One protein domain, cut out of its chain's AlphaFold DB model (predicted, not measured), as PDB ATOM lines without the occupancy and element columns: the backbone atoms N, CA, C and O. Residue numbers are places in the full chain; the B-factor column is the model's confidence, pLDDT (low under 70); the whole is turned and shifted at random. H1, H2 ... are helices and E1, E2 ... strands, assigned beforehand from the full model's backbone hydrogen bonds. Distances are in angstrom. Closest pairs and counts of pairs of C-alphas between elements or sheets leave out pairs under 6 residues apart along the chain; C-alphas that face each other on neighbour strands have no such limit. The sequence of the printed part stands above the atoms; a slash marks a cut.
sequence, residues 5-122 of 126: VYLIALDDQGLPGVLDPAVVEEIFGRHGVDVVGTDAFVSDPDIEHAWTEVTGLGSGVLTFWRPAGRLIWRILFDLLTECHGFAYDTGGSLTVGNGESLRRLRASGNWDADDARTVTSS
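Overview. This is residues 5 to 122 of the 126 residues of an uncharacterized protein of Nocardia otitidiscaviarum (UniProt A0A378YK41). A twisted sheet of six strands curls over one long helix, H2, which packs along one face of the sheet. H1 packs beside H2, and H3 sits past H2 near the E5 and E6 end of the sheet, where the last residues fold back and pair beside E6. The 118 printed residues hold three named helices and six named strands in the order E1 H1 E2 E3 E4 H2 E5 E6 H3; the sheet runs E2 E3 E4 E1 E5 E6, all antiparallel. The class is mixed, helices and strands, with under half of the residues in named elements. The whole is compact, radius of gyration of the C-alphas 13.6 A, and elongated, spanning 41 by 27 by 23 A.

Arrangement. E1, residues 5 to 8, is an inner strand, antiparallel to E4, residues 61 to 65, with N 7 and O 62 within hydrogen-bond range at 2.8 A. H1, residues 21 to 30, only grazes the sheet, with its residues 21 to 28. E2, residues 40 to 43, an edge strand, forms a hairpin with E3, residues 51 to 56, where N 42 and O 52 are 2.9 A apart. E3 and E4 form a hairpin too, N 55 to O 63 at 2.9 A; E2, E3 and E4 are a meander, each strand the antiparallel neighbour of the one before. H2, residues 70 to 82, is on the sheet and makes two layers with it, helix on one face. With residues 75 to 79 alone it touches H1, closest C-alphas Phe 28 and Ile 75 at 6.5 A, at a steep tilt of 44 degrees, opposite ways. E5, residues 86 to 89, is antiparallel to E1, with N 8 and O 86 at 2.8 A. E4, H2 and E5 make a split strand-helix-strand unit, two strands running the same way with E1 between them, its crossover right-handed. E6, residues 94 to 96, the other edge strand, forms a hairpin with E5, N 87 to O 95 at 2.8 A. H3, residues 99 to 107, only grazes the sheet, with residues 101 to 105. It is close to H2 but not clearly touching, closest C-alphas Thr 81 and Ser 101 at 7.5 A. In H1, H2 and H3 every O i to N i+4 pair is within hydrogen-bond range.

Along the chain. E1 begins at C-alpha 5, (118.695, 145.793, 148.261). From first to last C-alpha, H1 measures 14.3 A, E3 16.8 A, E4 12.8 A, H2 18.6 A and H3 12.3 A. H2 begins at C-alpha 70, (123.687, 145.549, 134.746), and H3 ends at C-alpha 107, (132.030, 157.405, 162.637).

Size, cuts and confidence. The C-alphas farthest apart, of Glu 48 and Gly 109, are 42.5 A apart. The printed part has no cut. The link from E1 to H1, 12 residues, is long. Residues 108 to 122 hold no named element; residues 118 to 119 pair in parallel with residues 95 to 96 of E6. The mean pLDDT of the printed part is 84.0, and residues 110 to 122 are under 70.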
ATOM      1  N   VAL A   5     117.549 144.969 147.887       91.81
ATOM      2  CA  VAL A   5     118.695 145.793 148.261       91.81
ATOM      3  C   VAL A   5     118.157 147.107 148.793       91.81
ATOM      4  O   VAL A   5     117.272 147.707 148.193       91.81
ATOM      5  N   TYR A   6     118.699 147.545 149.916       91.44
ATOM      6  CA  TYR A   6     118.338 148.788 150.574       91.44
ATOM      7  C   TYR A   6     119.540 149.709 150.516       91.44
ATOM      8  O   TYR A   6     120.607 149.325 150.985       91.44
ATOM      9  N   LEU A   7     119.374 150.901 149.957       93.12
ATOM     10  CA  LEU A   7     120.364 151.968 150.004       93.12
ATOM     11  C   LEU A   7     119.975 152.955 151.094       93.12
ATOM     12  O   LEU A   7     118.826 153.383 151.154       93.12
ATOM     13  N   ILE A   8     120.944 153.339 151.917       90.19
ATOM     14  CA  ILE A   8     120.798 154.357 152.954       90.19
ATOM     15  C   ILE A   8     121.821 155.458 152.685       90.19
ATOM     16  O   ILE A   8     123.026 155.198 152.682       90.19
ATOM     17  N   ALA A   9     121.340 156.682 152.466       89.69
ATOM     18  CA  ALA A   9     122.190 157.868 152.385       89.69
ATOM     19  C   ALA A   9     122.754 158.211 153.770       89.69
ATOM     20  O   ALA A   9     122.060 158.048 154.777       89.69
ATOM     21  N   LEU A  10     123.990 158.708 153.832       86.69
ATOM     22  CA  LEU A  10     124.618 159.120 155.090       86.69
ATOM     23  C   LEU A  10     124.826 160.630 155.132       86.69
ATOM     24  O   LEU A  10     125.365 161.223 154.197       86.69
ATOM     25  N   ASP A  11     124.477 161.243 156.257       86.88
ATOM     26  CA  ASP A  11     124.889 162.609 156.558       86.88
ATOM     27  C   ASP A  11     126.386 162.688 156.919       86.88
ATOM     28  O   ASP A  11     127.115 161.690 156.947       86.88
ATOM     29  N   ASP A  12     126.872 163.897 157.196       86.19
ATOM     30  CA  ASP A  12     128.283 164.135 157.521       86.19
ATOM     31  C   ASP A  12     128.728 163.497 158.852       86.19
ATOM     32  O   ASP A  12     129.928 163.369 159.106       86.19
ATOM     33  N   GLN A  13     127.778 163.086 159.699       83.75
ATOM     34  CA  GLN A  13     128.021 162.379 160.957       83.75
ATOM     35  C   GLN A  13     127.956 160.853 160.789       83.75
ATOM     36  O   GLN A  13     128.246 160.122 161.737       83.75
ATOM     37  N   GLY A  14     127.607 160.363 159.596       81.38
ATOM     38  CA  GLY A  14     127.413 158.942 159.332       81.38
ATOM     39  C   GLY A  14     126.083 158.388 159.813       81.38
ATOM     40  O   GLY A  14     125.934 157.171 159.911       81.38
ATOM     41  N   LEU A  15     125.120 159.251 160.120       83.25
ATOM     42  CA  LEU A  15     123.754 158.848 160.422       83.25
ATOM     43  C   LEU A  15     122.926 158.811 159.131       83.25
ATOM     44  O   LEU A  15     123.304 159.458 158.153       83.25
ATOM     45  N   PRO A  16     121.803 158.066 159.098       84.31
ATOM     46  CA  PRO A  16     120.877 158.112 157.972       84.31
ATOM     47  C   PRO A  16     120.485 159.558 157.642       84.31
ATOM     48  O   PRO A  16     119.839 160.236 158.443       84.31
ATOM     49  N   GLY A  17     120.927 160.022 156.476       82.62
ATOM     50  CA  GLY A  17     120.742 161.384 155.993       82.62
ATOM     51  C   GLY A  17     119.461 161.553 155.184       82.62
ATOM     52  O   GLY A  17     118.641 160.638 155.077       82.62
ATOM     53  N   VAL A  18     119.300 162.741 154.596       85.75
ATOM     54  CA  VAL A  18     118.235 162.992 153.623       85.75
ATOM     55  C   VAL A  18     118.759 162.734 152.210       85.75
ATOM     56  O   VAL A  18     119.764 163.311 151.809       85.75
ATOM     57  N   LEU A  19     118.077 161.875 151.464       86.56
ATOM     58  CA  LEU A  19     118.263 161.652 150.042       86.56
ATOM     59  C   LEU A  19     117.522 162.761 149.290       86.56
ATOM     60  O   LEU A  19     116.298 162.865 149.382       86.56
ATOM     61  N   ASP A  20     118.260 163.603 148.575       87.12
ATOM     62  CA  ASP A  20     117.670 164.656 147.753       87.12
ATOM     63  C   ASP A  20     117.023 164.038 146.498       87.12
ATOM     64  O   ASP A  20     117.743 163.449 145.683       87.12
ATOM     65  N   PRO A  21     115.695 164.165 146.298       88.31
ATOM     66  CA  PRO A  21     115.027 163.632 145.113       88.31
ATOM     67  C   PRO A  21     115.602 164.166 143.800       88.31
ATOM     68  O   PRO A  21     115.634 163.431 142.820       88.31
ATOM     69  N   ALA A  22     116.109 165.405 143.776       89.94
ATOM     70  CA  ALA A  22     116.704 165.976 142.571       89.94
ATOM     71  C   ALA A  22     118.000 165.251 142.176       89.94
ATOM     72  O   ALA A  22     118.250 165.032 140.994       89.94
ATOM     73  N   VAL A  23     118.799 164.824 143.160       90.06
ATOM     74  CA  VAL A  23     120.014 164.030 142.921       90.06
ATOM     75  C   VAL A  23     119.649 162.641 142.399       90.06
ATOM     76  O   VAL A  23     120.293 162.137 141.481       90.06
ATOM     77  N   VAL A  24     118.589 162.030 142.937       91.88
ATOM     78  CA  VAL A  24     118.083 160.739 142.443       91.88
ATOM     79  C   VAL A  24     117.626 160.861 140.996       91.88
ATOM     80  O   VAL A  24     118.061 160.081 140.153       91.88
ATOM     81  N   GLU A  25     116.786 161.850 140.699       93.00
ATOM     82  CA  GLU A  25     116.283 162.109 139.350       93.00
ATOM     83  C   GLU A  25     117.434 162.356 138.368       93.00
ATOM     84  O   GLU A  25     117.455 161.773 137.284       93.00
ATOM     85  N   GLU A  26     118.438 163.143 138.764       94.50
ATOM     86  CA  GLU A  26     119.622 163.385 137.943       94.50
ATOM     87  C   GLU A  26     120.389 162.087 137.653       94.50
ATOM     88  O   GLU A  26     120.695 161.803 136.492       94.50
ATOM     89  N   ILE A  27     120.683 161.280 138.678       95.25
ATOM     90  CA  ILE A  27     121.442 160.034 138.518       95.25
ATOM     91  C   ILE A  27     120.688 159.061 137.613       95.25
ATOM     92  O   ILE A  27     121.260 158.570 136.642       95.25
ATOM     93  N   PHE A  28     119.404 158.813 137.864       95.44
ATOM     94  CA  PHE A  28     118.594 157.947 137.004       95.44
ATOM     95  C   PHE A  28     118.496 158.490 135.568       95.44
ATOM     96  O   PHE A  28     118.629 157.723 134.608       95.44
ATOM     97  N   GLY A  29     118.380 159.811 135.406       95.31
ATOM     98  CA  GLY A  29     118.361 160.478 134.108       95.31
ATOM     99  C   GLY A  29     119.640 160.264 133.292       95.31
ATOM    100  O   GLY A  29     119.563 160.047 132.081       95.31
ATOM    101  N   ARG A  30     120.820 160.216 133.931       96.12
ATOM    102  CA  ARG A  30     122.097 159.874 133.259       96.12
ATOM    103  C   ARG A  30     122.089 158.464 132.657       96.12
ATOM    104  O   ARG A  30     122.802 158.210 131.688       96.12
ATOM    105  N   HIS A  31     121.264 157.571 133.201       94.56
ATOM    106  CA  HIS A  31     121.067 156.199 132.724       94.56
ATOM    107  C   HIS A  31     119.847 156.041 131.804       94.56
ATOM    108  O   HIS A  31     119.530 154.924 131.397       94.56
ATOM    109  N   GLY A  32     119.176 157.142 131.445       94.00
ATOM    110  CA  GLY A  32     117.999 157.130 130.576       94.00
ATOM    111  C   GLY A  32     116.754 156.539 131.238       94.00
ATOM    112  O   GLY A  32     115.919 155.959 130.545       94.00
ATOM    113  N   VAL A  33     116.648 156.644 132.565       94.19
ATOM    114  CA  VAL A  33     115.501 156.162 133.336       94.19
ATOM    115  C   VAL A  33     114.745 157.347 133.923       94.19
ATOM    116  O   VAL A  33     115.324 158.172 134.624       94.19
ATOM    117  N   ASP A  34     113.441 157.395 133.670       92.88
ATOM    118  CA  ASP A  34     112.558 158.395 134.262       92.88
ATOM    119  C   ASP A  34     112.187 158.019 135.705       92.88
ATOM    120  O   ASP A  34     111.934 156.851 136.018       92.88
ATOM    121  N   VAL A  35     112.110 159.028 136.574       90.19
ATOM    122  CA  VAL A  35     111.760 158.884 137.995       90.19
ATOM    123  C   VAL A  35     110.540 159.745 138.308       90.19
ATOM    124  O   VAL A  35     110.394 160.851 137.794       90.19
ATOM    125  N   VAL A  36     109.663 159.259 139.186       85.94
ATOM    126  CA  VAL A  36     108.587 160.058 139.783       85.94
ATOM    127  C   VAL A  36     108.919 160.272 141.257       85.94
ATOM    128  O   VAL A  36     108.709 159.395 142.093       85.94
ATOM    129  N   GLY A  37     109.480 161.440 141.581       83.38
ATOM    130  CA  GLY A  37     110.031 161.712 142.910       83.38
ATOM    131  C   GLY A  37     111.295 160.886 143.149       83.38
ATOM    132  O   GLY A  37     112.366 161.257 142.693       83.38
ATOM    133  N   THR A  38     111.160 159.762 143.847       85.19
ATOM    134  CA  THR A  38     112.240 158.782 144.086       85.19
ATOM    135  C   THR A  38     111.912 157.391 143.550       85.19
ATOM    136  O   THR A  38     112.711 156.468 143.708       85.19
ATOM    137  N   ASP A  39     110.732 157.228 142.950       91.75
ATOM    138  CA  ASP A  39     110.223 155.932 142.521       91.75
ATOM    139  C   ASP A  39     110.490 155.726 141.031       91.75
ATOM    140  O   ASP A  39     110.267 156.625 140.213       91.75
ATOM    141  N   ALA A  40     110.951 154.532 140.668       93.62
ATOM    142  CA  ALA A  40     111.286 154.194 139.290       93.62
ATOM    143  C   ALA A  40     110.999 152.724 138.979       93.62
ATOM    144  O   ALA A  40     111.110 151.846 139.835       93.62
ATOM    145  N   PHE A  41     110.689 152.443 137.714       94.25
ATOM    146  CA  PHE A  41     110.615 151.083 137.192       94.25
ATOM    147  C   PHE A  41     111.668 150.907 136.103       94.25
ATOM    148  O   PHE A  41     111.585 151.513 135.035       94.25
ATOM    149  N   VAL A  42     112.669 150.074 136.373       93.81
ATOM    150  CA  VAL A  42     113.849 149.923 135.518       93.81
ATOM    151  C   VAL A  42     113.795 148.574 134.828       93.81
ATOM    152  O   VAL A  42     113.826 147.547 135.497       93.81
ATOM    153  N   SER A  43     113.741 148.562 133.499       92.62
ATOM    154  CA  SER A  43     113.937 147.342 132.703       92.62
ATOM    155  C   SER A  43     115.343 147.341 132.117       92.62
ATOM    156  O   SER A  43     115.793 148.374 131.627       92.62
ATOM    157  N   ASP A  44     116.034 146.203 132.156       87.56
ATOM    158  CA  ASP A  44     117.343 146.088 131.509       87.56
ATOM    159  C   ASP A  44     117.146 145.638 130.049       87.56
ATOM    160  O   ASP A  44     116.604 144.552 129.823       87.56
ATOM    161  N   PRO A  45     117.537 146.446 129.047       85.81
ATOM    162  CA  PRO A  45     117.318 146.110 127.640       85.81
ATOM    163  C   PRO A  45     118.159 144.915 127.172       85.81
ATOM    164  O   PRO A  45     117.800 144.276 126.183       85.81
ATOM    165  N   ASP A  46     119.247 144.594 127.876       86.31
ATOM    166  CA  ASP A  46     120.161 143.509 127.517       86.31
ATOM    167  C   ASP A  46     119.747 142.165 128.136       86.31
ATOM    168  O   ASP A  46     120.332 141.126 127.811       86.31
ATOM    169  N   ILE A  47     118.758 142.155 129.041       86.94
ATOM    170  CA  ILE A  47     118.307 140.944 129.733       86.94
ATOM    171  C   ILE A  47     116.790 140.806 129.650       86.94
ATOM    172  O   ILE A  47     116.022 141.532 130.279       86.94
ATOM    173  N   GLU A  48     116.356 139.781 128.923       87.75
ATOM    174  CA  GLU A  48     114.943 139.465 128.757       87.75
ATOM    175  C   GLU A  48     114.241 139.276 130.114       87.75
ATOM    176  O   GLU A  48     114.705 138.541 130.990       87.75
ATOM    177  N   HIS A  49     113.107 139.960 130.292       85.50
ATOM    178  CA  HIS A  49     112.296 139.948 131.515       85.50
ATOM    179  C   HIS A  49     113.011 140.415 132.800       85.50
ATOM    180  O   HIS A  49     112.487 140.189 133.902       85.50
ATOM    181  N   ALA A  50     114.174 141.065 132.697       89.12
ATOM    182  CA  ALA A  50     114.806 141.720 133.831       89.12
ATOM    183  C   ALA A  50     114.138 143.063 134.101       89.12
ATOM    184  O   ALA A  50     114.050 143.930 133.232       89.12
ATOM    185  N   TRP A  51     113.687 143.225 135.336       91.81
ATOM    186  CA  TRP A  51     113.127 144.468 135.817       91.81
ATOM    187  C   TRP A  51     113.423 144.635 137.299       91.81
ATOM    188  O   TRP A  51     113.533 143.641 138.017       91.81
ATOM    189  N   THR A  52     113.521 145.890 137.723       94.94
ATOM    190  CA  THR A  52     113.659 146.309 139.115       94.94
ATOM    191  C   THR A  52     112.629 147.392 139.403       94.94
ATOM    192  O   THR A  52     112.512 148.351 138.641       94.94
ATOM    193  N   GLU A  53     111.912 147.254 140.510       95.31
ATOM    194  CA  GLU A  53     111.128 148.349 141.081       95.31
ATOM    195  C   GLU A  53     111.976 149.056 142.138       95.31
ATOM    196  O   GLU A  53     112.574 148.404 142.999       95.31
ATOM    197  N   VAL A  54     112.060 150.379 142.041       95.50
ATOM    198  CA  VAL A  54     112.757 151.231 143.001       95.50
ATOM    199  C   VAL A  54     111.728 152.088 143.716       95.50
ATOM    200  O   VAL A  54     110.918 152.745 143.065       95.50
ATOM    201  N   THR A  55     111.770 152.081 145.046       93.81
ATOM    202  CA  THR A  55     110.847 152.847 145.889       93.81
ATOM    203  C   THR A  55     111.614 153.650 146.928       93.81
ATOM    204  O   THR A  55     112.453 153.097 147.643       93.81
ATOM    205  N   GLY A  56     111.292 154.933 147.066       90.06
ATOM    206  CA  GLY A  56     111.779 155.749 148.175       90.06
ATOM    207  C   GLY A  56     110.997 155.498 149.458       90.06
ATOM    208  O   GLY A  56     109.782 155.675 149.519       90.06
ATOM    209  N   LEU A  57     111.700 155.110 150.519       82.06
ATOM    210  CA  LEU A  57     111.135 154.897 151.847       82.06
ATOM    211  C   LEU A  57     111.530 156.048 152.780       82.06
ATOM    212  O   LEU A  57     112.490 155.968 153.548       82.06
ATOM    213  N   GLY A  58     110.760 157.134 152.741       73.31
ATOM    214  CA  GLY A  58     110.995 158.292 153.604       73.31
ATOM    215  C   GLY A  58     112.275 159.050 153.249       73.31
ATOM    216  O   GLY A  58     112.721 159.032 152.107       73.31
ATOM    217  N   SER A  59     112.847 159.771 154.219       73.44
ATOM    218  CA  SER A  59     113.810 160.827 153.906       73.44
ATOM    219  C   SER A  59     115.159 160.343 153.389       73.44
ATOM    220  O   SER A  59     115.851 161.179 152.853       73.44
ATOM    221  N   GLY A  60     115.558 159.071 153.503       81.31
ATOM    222  CA  GLY A  60     116.951 158.670 153.239       81.31
ATOM    223  C   GLY A  60     117.178 157.268 152.691       81.31
ATOM    224  O   GLY A  60     118.326 156.826 152.649       81.31
ATOM    225  N   VAL A  61     116.112 156.549 152.335       90.19
ATOM    226  CA  VAL A  61     116.193 155.125 151.994       90.19
ATOM    227  C   VAL A  61     115.602 154.874 150.616       90.19
ATOM    228  O   VAL A  61     114.495 155.323 150.332       90.19
ATOM    229  N   LEU A  62     116.314 154.113 149.787       94.06
ATOM    230  CA  LEU A  62     115.776 153.530 148.557       94.06
ATOM    231  C   LEU A  62     115.743 152.011 148.687       94.06
ATOM    232  O   LEU A  62     116.734 151.394 149.081       94.06
ATOM    233  N   THR A  63     114.630 151.405 148.300       94.50
ATOM    234  CA  THR A  63     114.496 149.955 148.185       94.50
ATOM    235  C   THR A  63     114.513 149.565 146.722       94.50
ATOM    236  O   THR A  63     113.750 150.097 145.924       94.50
ATOM    237  N   PHE A  64     115.354 148.596 146.389       95.12
ATOM    238  CA  PHE A  64     115.454 147.975 145.081       95.12
ATOM    239  C   PHE A  64     114.859 146.579 145.188       95.12
ATOM    240  O   PHE A  64     115.486 145.655 145.721       95.12
ATOM    241  N   TRP A  65     113.637 146.423 144.697       93.56
ATOM    242  CA  TRP A  65     112.957 145.142 144.666       93.56
ATOM    243  C   TRP A  65     113.335 144.391 143.395       93.56
ATOM    244  O   TRP A  65     113.130 144.881 142.282       93.56
ATOM    245  N   ARG A  66     113.883 143.181 143.568       90.50
ATOM    246  CA  ARG A  66     114.374 142.325 142.478       90.50
ATOM    247  C   ARG A  66     115.410 143.056 141.598       90.50
ATOM    248  O   ARG A  66     115.210 143.144 140.393       90.50
ATOM    249  N   PRO A  67     116.541 143.532 142.157       89.50
ATOM    250  CA  PRO A  67     117.580 144.171 141.358       89.50
ATOM    251  C   PRO A  67     118.114 143.174 140.327       89.50
ATOM    252  O   PRO A  67     118.746 142.168 140.667       89.50
ATOM    253  N   ALA A  68     117.805 143.434 139.060       86.19
ATOM    254  CA  ALA A  68     118.117 142.572 137.934       86.19
ATOM    255  C   ALA A  68     118.754 143.377 136.800       86.19
ATOM    256  O   ALA A  68     118.272 144.444 136.429       86.19
ATOM    257  N   GLY A  69     119.815 142.819 136.221       87.69
ATOM    258  CA  GLY A  69     120.523 143.438 135.106       87.69
ATOM    259  C   GLY A  69     121.666 144.354 135.510       87.69
ATOM    260  O   GLY A  69     121.862 144.662 136.678       87.69
ATOM    261  N   ARG A  70     122.495 144.718 134.534       90.00
ATOM    262  CA  ARG A  70     123.687 145.549 134.746       90.00
ATOM    263  C   ARG A  70     123.315 147.008 134.958       90.00
ATOM    264  O   ARG A  70     124.013 147.688 135.706       90.00
ATOM    265  N   LEU A  71     122.236 147.469 134.324       92.06
ATOM    266  CA  LEU A  71     121.787 148.854 134.413       92.06
ATOM    267  C   LEU A  71     121.504 149.257 135.863       92.06
ATOM    268  O   LEU A  71     122.031 150.258 136.341       92.06
ATOM    269  N   ILE A  72     120.751 148.430 136.595       93.94
ATOM    270  CA  ILE A  72     120.385 148.756 137.974       93.94
ATOM    271  C   ILE A  72     121.586 148.767 138.917       93.94
ATOM    272  O   ILE A  72     121.659 149.616 139.799       93.94
ATOM    273  N   TRP A  73     122.556 147.869 138.723       91.44
ATOM    274  CA  TRP A  73     123.760 147.866 139.550       91.44
ATOM    275  C   TRP A  73     124.606 149.114 139.300       91.44
ATOM    276  O   TRP A  73     125.139 149.662 140.255       91.44
ATOM    277  N   ARG A  74     124.682 149.610 138.057       92.81
ATOM    278  CA  ARG A  74     125.350 150.888 137.750       92.81
ATOM    279  C   ARG A  74     124.660 152.065 138.436       92.81
ATOM    280  O   ARG A  74     125.331 152.825 139.120       92.81
ATOM    281  N   ILE A  75     123.333 152.148 138.328       94.94
ATOM    282  CA  ILE A  75     122.536 153.172 139.021       94.94
ATOM    283  C   ILE A  75     122.771 153.103 140.538       94.94
ATOM    284  O   ILE A  75     123.028 154.124 141.170       94.94
ATOM    285  N   LEU A  76     122.738 151.900 141.127       93.25
ATOM    286  CA  LEU A  76     123.011 151.696 142.551       93.25
ATOM    287  C   LEU A  76     124.406 152.212 142.936       93.25
ATOM    288  O   LEU A  76     124.537 152.889 143.951       93.25
ATOM    289  N   PHE A  77     125.442 151.905 142.153       91.19
ATOM    290  CA  PHE A  77     126.805 152.354 142.442       91.19
ATOM    291  C   PHE A  77     126.957 153.878 142.384       91.19
ATOM    292  O   PHE A  77     127.605 154.446 143.267       91.19
ATOM    293  N   ASP A  78     126.334 154.540 141.411       93.44
ATOM    294  CA  ASP A  78     126.355 156.003 141.320       93.44
ATOM    295  C   ASP A  78     125.651 156.633 142.531       93.44
ATOM    296  O   ASP A  78     126.221 157.496 143.200       93.44
ATOM    297  N   LEU A  79     124.478 156.110 142.917       92.62
ATOM    298  CA  LEU A  79     123.766 156.547 144.125       92.62
ATOM    299  C   LEU A  79     124.604 156.353 145.394       92.62
ATOM    300  O   LEU A  79     124.677 157.245 146.236       92.62
ATOM    301  N   LEU A  80     125.264 155.203 145.550       91.06
ATOM    302  CA  LEU A  80     126.122 154.943 146.710       91.06
ATOM    303  C   LEU A  80     127.286 155.931 146.805       91.06
ATOM    304  O   LEU A  80     127.704 156.297 147.907       91.06
ATOM    305  N   THR A  81     127.816 156.338 145.658       87.75
ATOM    306  CA  THR A  81     128.974 157.224 145.566       87.75
ATOM    307  C   THR A  81     128.575 158.670 145.838       87.75
ATOM    308  O   THR A  81     129.186 159.322 146.687       87.75
ATOM    309  N   GLU A  82     127.543 159.157 145.152       90.00
ATOM    310  CA  GLU A  82     127.123 160.561 145.184       90.00
ATOM    311  C   GLU A  82     126.271 160.902 146.411       90.00
ATOM    312  O   GLU A  82     126.363 162.012 146.926       90.00
ATOM    313  N   CYS A  83     125.504 159.949 146.949       86.94
ATOM    314  CA  CYS A  83     124.737 160.148 148.185       86.94
ATOM    315  C   CYS A  83     125.520 159.756 149.450       86.94
ATOM    316  O   CYS A  83     124.937 159.667 150.533       86.94
ATOM    317  N   HIS A  84     126.822 159.469 149.315       87.19
ATOM    318  CA  HIS A  84     127.695 158.999 150.397       87.19
ATOM    319  C   HIS A  84     127.098 157.833 151.200       87.19
ATOM    320  O   HIS A  84     127.291 157.717 152.410       87.19
ATOM    321  N   GLY A  85     126.342 156.972 150.519       87.56
ATOM    322  CA  GLY A  85     125.526 155.945 151.140       87.56
ATOM    323  C   GLY A  85     126.215 154.592 151.270       87.56
ATOM    324  O   GLY A  85     127.330 154.356 150.786       87.56
ATOM    325  N   PHE A  86     125.489 153.675 151.897       88.31
ATOM    326  CA  PHE A  86     125.774 152.245 151.873       88.31
ATOM    327  C   PHE A  86     124.531 151.475 151.426       88.31
ATOM    328  O   PHE A  86     123.405 151.947 151.578       88.31
ATOM    329  N   ALA A  87     124.743 150.288 150.871       90.50
ATOM    330  CA  ALA A  87     123.697 149.345 150.536       90.50
ATOM    331  C   ALA A  87     123.833 148.090 151.388       90.50
ATOM    332  O   ALA A  87     124.948 147.636 151.643       90.50
ATOM    333  N   TYR A  88     122.711 147.496 151.776       87.94
ATOM    334  CA  TYR A  88     122.683 146.138 152.304       87.94
ATOM    335  C   TYR A  88     121.626 145.305 151.589       87.94
ATOM    336  O   TYR A  88     120.588 145.820 151.170       87.94
ATOM    337  N   ASP A  89     121.886 144.012 151.431       86.06
ATOM    338  CA  ASP A  89     120.920 143.080 150.864       86.06
ATOM    339  C   ASP A  89     120.308 142.158 151.924       86.06
ATOM    340  O   ASP A  89     120.830 141.986 153.027       86.06
ATOM    341  N   THR A  90     119.183 141.529 151.584       82.44
ATOM    342  CA  THR A  90     118.507 140.565 152.471       82.44
ATOM    343  C   THR A  90     119.303 139.278 152.724       82.44
ATOM    344  O   THR A  90     118.886 138.453 153.536       82.44
ATOM    345  N   GLY A  91     120.450 139.096 152.061       78.19
ATOM    346  CA  GLY A  91     121.422 138.035 152.323       78.19
ATOM    347  C   GLY A  91     122.506 138.423 153.338       78.19
ATOM    348  O   GLY A  91     123.333 137.575 153.679       78.19
ATOM    349  N   GLY A  92     122.501 139.664 153.832       74.75
ATOM    350  CA  GLY A  92     123.463 140.173 154.811       74.75
ATOM    351  C   GLY A  92     124.764 140.697 154.200       74.75
ATOM    352  O   GLY A  92     125.744 140.866 154.921       74.75
ATOM    353  N   SER A  93     124.813 140.937 152.887       81.12
ATOM    354  CA  SER A  93     125.941 141.640 152.271       81.12
ATOM    355  C   SER A  93     125.778 143.145 152.434       81.12
ATOM    356  O   SER A  93     124.690 143.667 152.210       81.12
ATOM    357  N   LEU A  94     126.874 143.834 152.766       82.38
ATOM    358  CA  LEU A  94     126.964 145.292 152.775       82.38
ATOM    359  C   LEU A  94     127.957 145.778 151.715       82.38
ATOM    360  O   LEU A  94     129.036 145.205 151.546       82.38
ATOM    361  N   THR A  95     127.593 146.856 151.031       85.19
ATOM    362  CA  THR A  95     128.391 147.531 150.007       85.19
ATOM    363  C   THR A  95     128.442 149.025 150.303       85.19
ATOM    364  O   THR A  95     127.424 149.637 150.606       85.19
ATOM    365  N   VAL A  96     129.621 149.632 150.198       83.81
ATOM    366  CA  VAL A  96     129.815 151.087 150.313       83.81
ATOM    367  C   VAL A  96     130.305 151.645 148.982       83.81
ATOM    368  O   VAL A  96     131.077 150.979 148.294       83.81
ATOM    369  N   GLY A  97     129.858 152.850 148.619       76.56
ATOM    370  CA  GLY A  97     130.202 153.454 147.324       76.56
ATOM    371  C   GLY A  97     131.639 153.960 147.237       76.56
ATOM    372  O   GLY A  97     132.271 153.861 146.192       76.56
ATOM    373  N   ASN A  98     132.177 154.500 148.333       81.88
ATOM    374  CA  ASN A  98     133.531 155.047 148.364       81.88
ATOM    375  C   ASN A  98     134.109 155.107 149.792       81.88
ATOM    376  O   ASN A  98     133.452 154.774 150.784       81.88
ATOM    377  N   GLY A  99     135.370 155.539 149.893       83.00
ATOM    378  CA  GLY A  99     136.073 155.683 151.170       83.00
ATOM    379  C   GLY A  99     135.435 156.703 152.120       83.00
ATOM    380  O   GLY A  99     135.536 156.538 153.334       83.00
ATOM    381  N   GLU A 100     134.741 157.716 151.595       84.81
ATOM    382  CA  GLU A 100     134.030 158.706 152.408       84.81
ATOM    383  C   GLU A 100     132.769 158.105 153.043       84.81
ATOM    384  O   GLU A 100     132.580 158.253 154.250       84.81
ATOM    385  N   SER A 101     131.971 157.334 152.293       84.62
ATOM    386  CA  SER A 101     130.846 156.561 152.840       84.62
ATOM    387  C   SER A 101     131.319 155.606 153.939       84.62
ATOM    388  O   SER A 101     130.714 155.528 155.007       84.62
ATOM    389  N   LEU A 102     132.449 154.918 153.724       83.62
ATOM    390  CA  LEU A 102     133.038 154.030 154.730       83.62
ATOM    391  C   LEU A 102     133.496 154.791 155.982       83.62
ATOM    392  O   LEU A 102     133.287 154.325 157.105       83.62
ATOM    393  N   ARG A 103     134.123 155.961 155.805       84.12
ATOM    394  CA  ARG A 103     134.555 156.829 156.908       84.12
ATOM    395  C   ARG A 103     133.359 157.293 157.739       84.12
ATOM    396  O   ARG A 103     133.420 157.216 158.965       84.12
ATOM    397  N   ARG A 104     132.285 157.736 157.080       86.00
ATOM    398  CA  ARG A 104     131.019 158.149 157.705       86.00
ATOM    399  C   ARG A 104     130.385 156.990 158.469       86.00
ATOM    400  O   ARG A 104     130.143 157.116 159.665       86.00
ATOM    401  N   LEU A 105     130.231 155.829 157.834       82.50
ATOM    402  CA  LEU A 105     129.655 154.641 158.470       82.50
ATOM    403  C   LEU A 105     130.409 154.251 159.754       82.50
ATOM    404  O   LEU A 105     129.782 154.012 160.784       82.50
ATOM    405  N   ARG A 106     131.749 154.273 159.728       81.75
ATOM    406  CA  ARG A 106     132.599 154.021 160.907       81.75
ATOM    407  C   ARG A 106     132.420 155.057 162.018       81.75
ATOM    408  O   ARG A 106     132.470 154.700 163.190       81.75
ATOM    409  N   ALA A 107     132.223 156.327 161.666       81.31
ATOM    410  CA  ALA A 107     132.030 157.405 162.637       81.31
ATOM    411  C   ALA A 107     130.692 157.301 163.387       81.31
ATOM    412  O   ALA A 107     130.601 157.759 164.524       81.31
ATOM    413  N   SER A 108     129.686 156.660 162.783       77.44
ATOM    414  CA  SER A 108     128.352 156.508 163.374       77.44
ATOM    415  C   SER A 108     128.334 155.701 164.678       77.44
ATOM    416  O   SER A 108     127.393 155.822 165.458       77.44
ATOM    417  N   GLY A 109     129.331 154.831 164.902       70.56
ATOM    418  CA  GLY A 109     129.382 153.906 166.042       70.56
ATOM    419  C   GLY A 109     128.252 152.866 166.084       70.56
ATOM    420  O   GLY A 109     128.234 152.029 166.982       70.56
ATOM    421  N   ASN A 110     127.322 152.904 165.126       61.09
ATOM    422  CA  ASN A 110     126.141 152.045 165.072       61.09
ATOM    423  C   ASN A 110     126.393 150.732 164.321       61.09
ATOM    424  O   ASN A 110     125.533 149.854 164.349       61.09
ATOM    425  N   TRP A 111     127.527 150.612 163.629       64.12
ATOM    426  CA  TRP A 111     127.837 149.484 162.757       64.12
ATOM    427  C   TRP A 111     129.286 149.037 162.927       64.12
ATOM    428  O   TRP A 111     130.210 149.847 162.828       64.12
ATOM    429  N   ASP A 112     129.470 147.739 163.170       56.91
ATOM    430  CA  ASP A 112     130.790 147.124 163.219       56.91
ATOM    431  C   ASP A 112     131.317 147.005 161.784       56.91
ATOM    432  O   ASP A 112     130.805 146.247 160.961       56.91
ATOM    433  N   ALA A 113     132.292 147.841 161.433       53.25
ATOM    434  CA  ALA A 113     132.773 147.956 160.057       53.25
ATOM    435  C   ALA A 113     133.496 146.692 159.557       53.25
ATOM    436  O   ALA A 113     133.760 146.595 158.358       53.25
ATOM    437  N   ASP A 114     133.785 145.736 160.443       53.38
ATOM    438  CA  ASP A 114     134.313 144.413 160.098       53.38
ATOM    439  C   ASP A 114     133.265 143.520 159.392       53.38
ATOM    440  O   ASP A 114     133.635 142.575 158.692       53.38
ATOM    441  N   ASP A 115     131.970 143.861 159.471       52.06
ATOM    442  CA  ASP A 115     130.899 143.205 158.703       52.06
ATOM    443  C   ASP A 115     130.756 143.749 157.266       52.06
ATOM    444  O   ASP A 115     130.054 143.162 156.432       52.06
ATOM    445  N   ALA A 116     131.451 144.843 156.927       53.53
ATOM    446  CA  ALA A 116     131.483 145.395 155.575       53.53
ATOM    447  C   ALA A 116     132.328 144.503 154.653       53.53
ATOM    448  O   ALA A 116     133.502 144.756 154.391       53.53
ATOM    449  N   ARG A 117     131.726 143.425 154.146       50.06
ATOM    450  CA  ARG A 117     132.426 142.413 153.338       50.06
ATOM    451  C   ARG A 117     132.905 142.901 151.974       50.06
ATOM    452  O   ARG A 117     133.627 142.164 151.303       50.06
ATOM    453  N   THR A 118     132.513 144.089 151.515       51.88
ATOM    454  CA  THR A 118     132.959 144.584 150.208       51.88
ATOM    455  C   THR A 118     133.013 146.110 150.167       51.88
ATOM    456  O   THR A 118     131.999 146.794 150.042       51.88
ATOM    457  N   VAL A 119     134.234 146.640 150.248       46.69
ATOM    458  CA  VAL A 119     134.572 147.996 149.806       46.69
ATOM    459  C   VAL A 119     135.041 147.859 148.364       46.69
ATOM    460  O   VAL A 119     136.222 147.655 148.116       46.69
ATOM    461  N   THR A 120     134.126 147.900 147.402       49.09
ATOM    462  CA  THR A 120     134.517 148.063 145.997       49.09
ATOM    463  C   THR A 120     134.762 149.544 145.767       49.09
ATOM    464  O   THR A 120     133.825 150.302 145.532       49.09
ATOM    465  N   SER A 121     136.021 149.960 145.903       42.31
ATOM    466  CA  SER A 121     136.470 151.241 145.363       42.31
ATOM    467  C   SER A 121     136.279 151.212 143.847       42.31
ATOM    468  O   SER A 121     136.625 150.220 143.203       42.31
ATOM    469  N   SER A 122     135.771 152.295 143.262       39.69
ATOM    470  CA  SER A 122     135.690 152.481 141.807       39.69
ATOM    471  C   SER A 122     137.052 152.301 141.110       39.69
ATOM    472  O   SER A 122     137.086 152.003 139.920       39.69
TER     473      SER A 122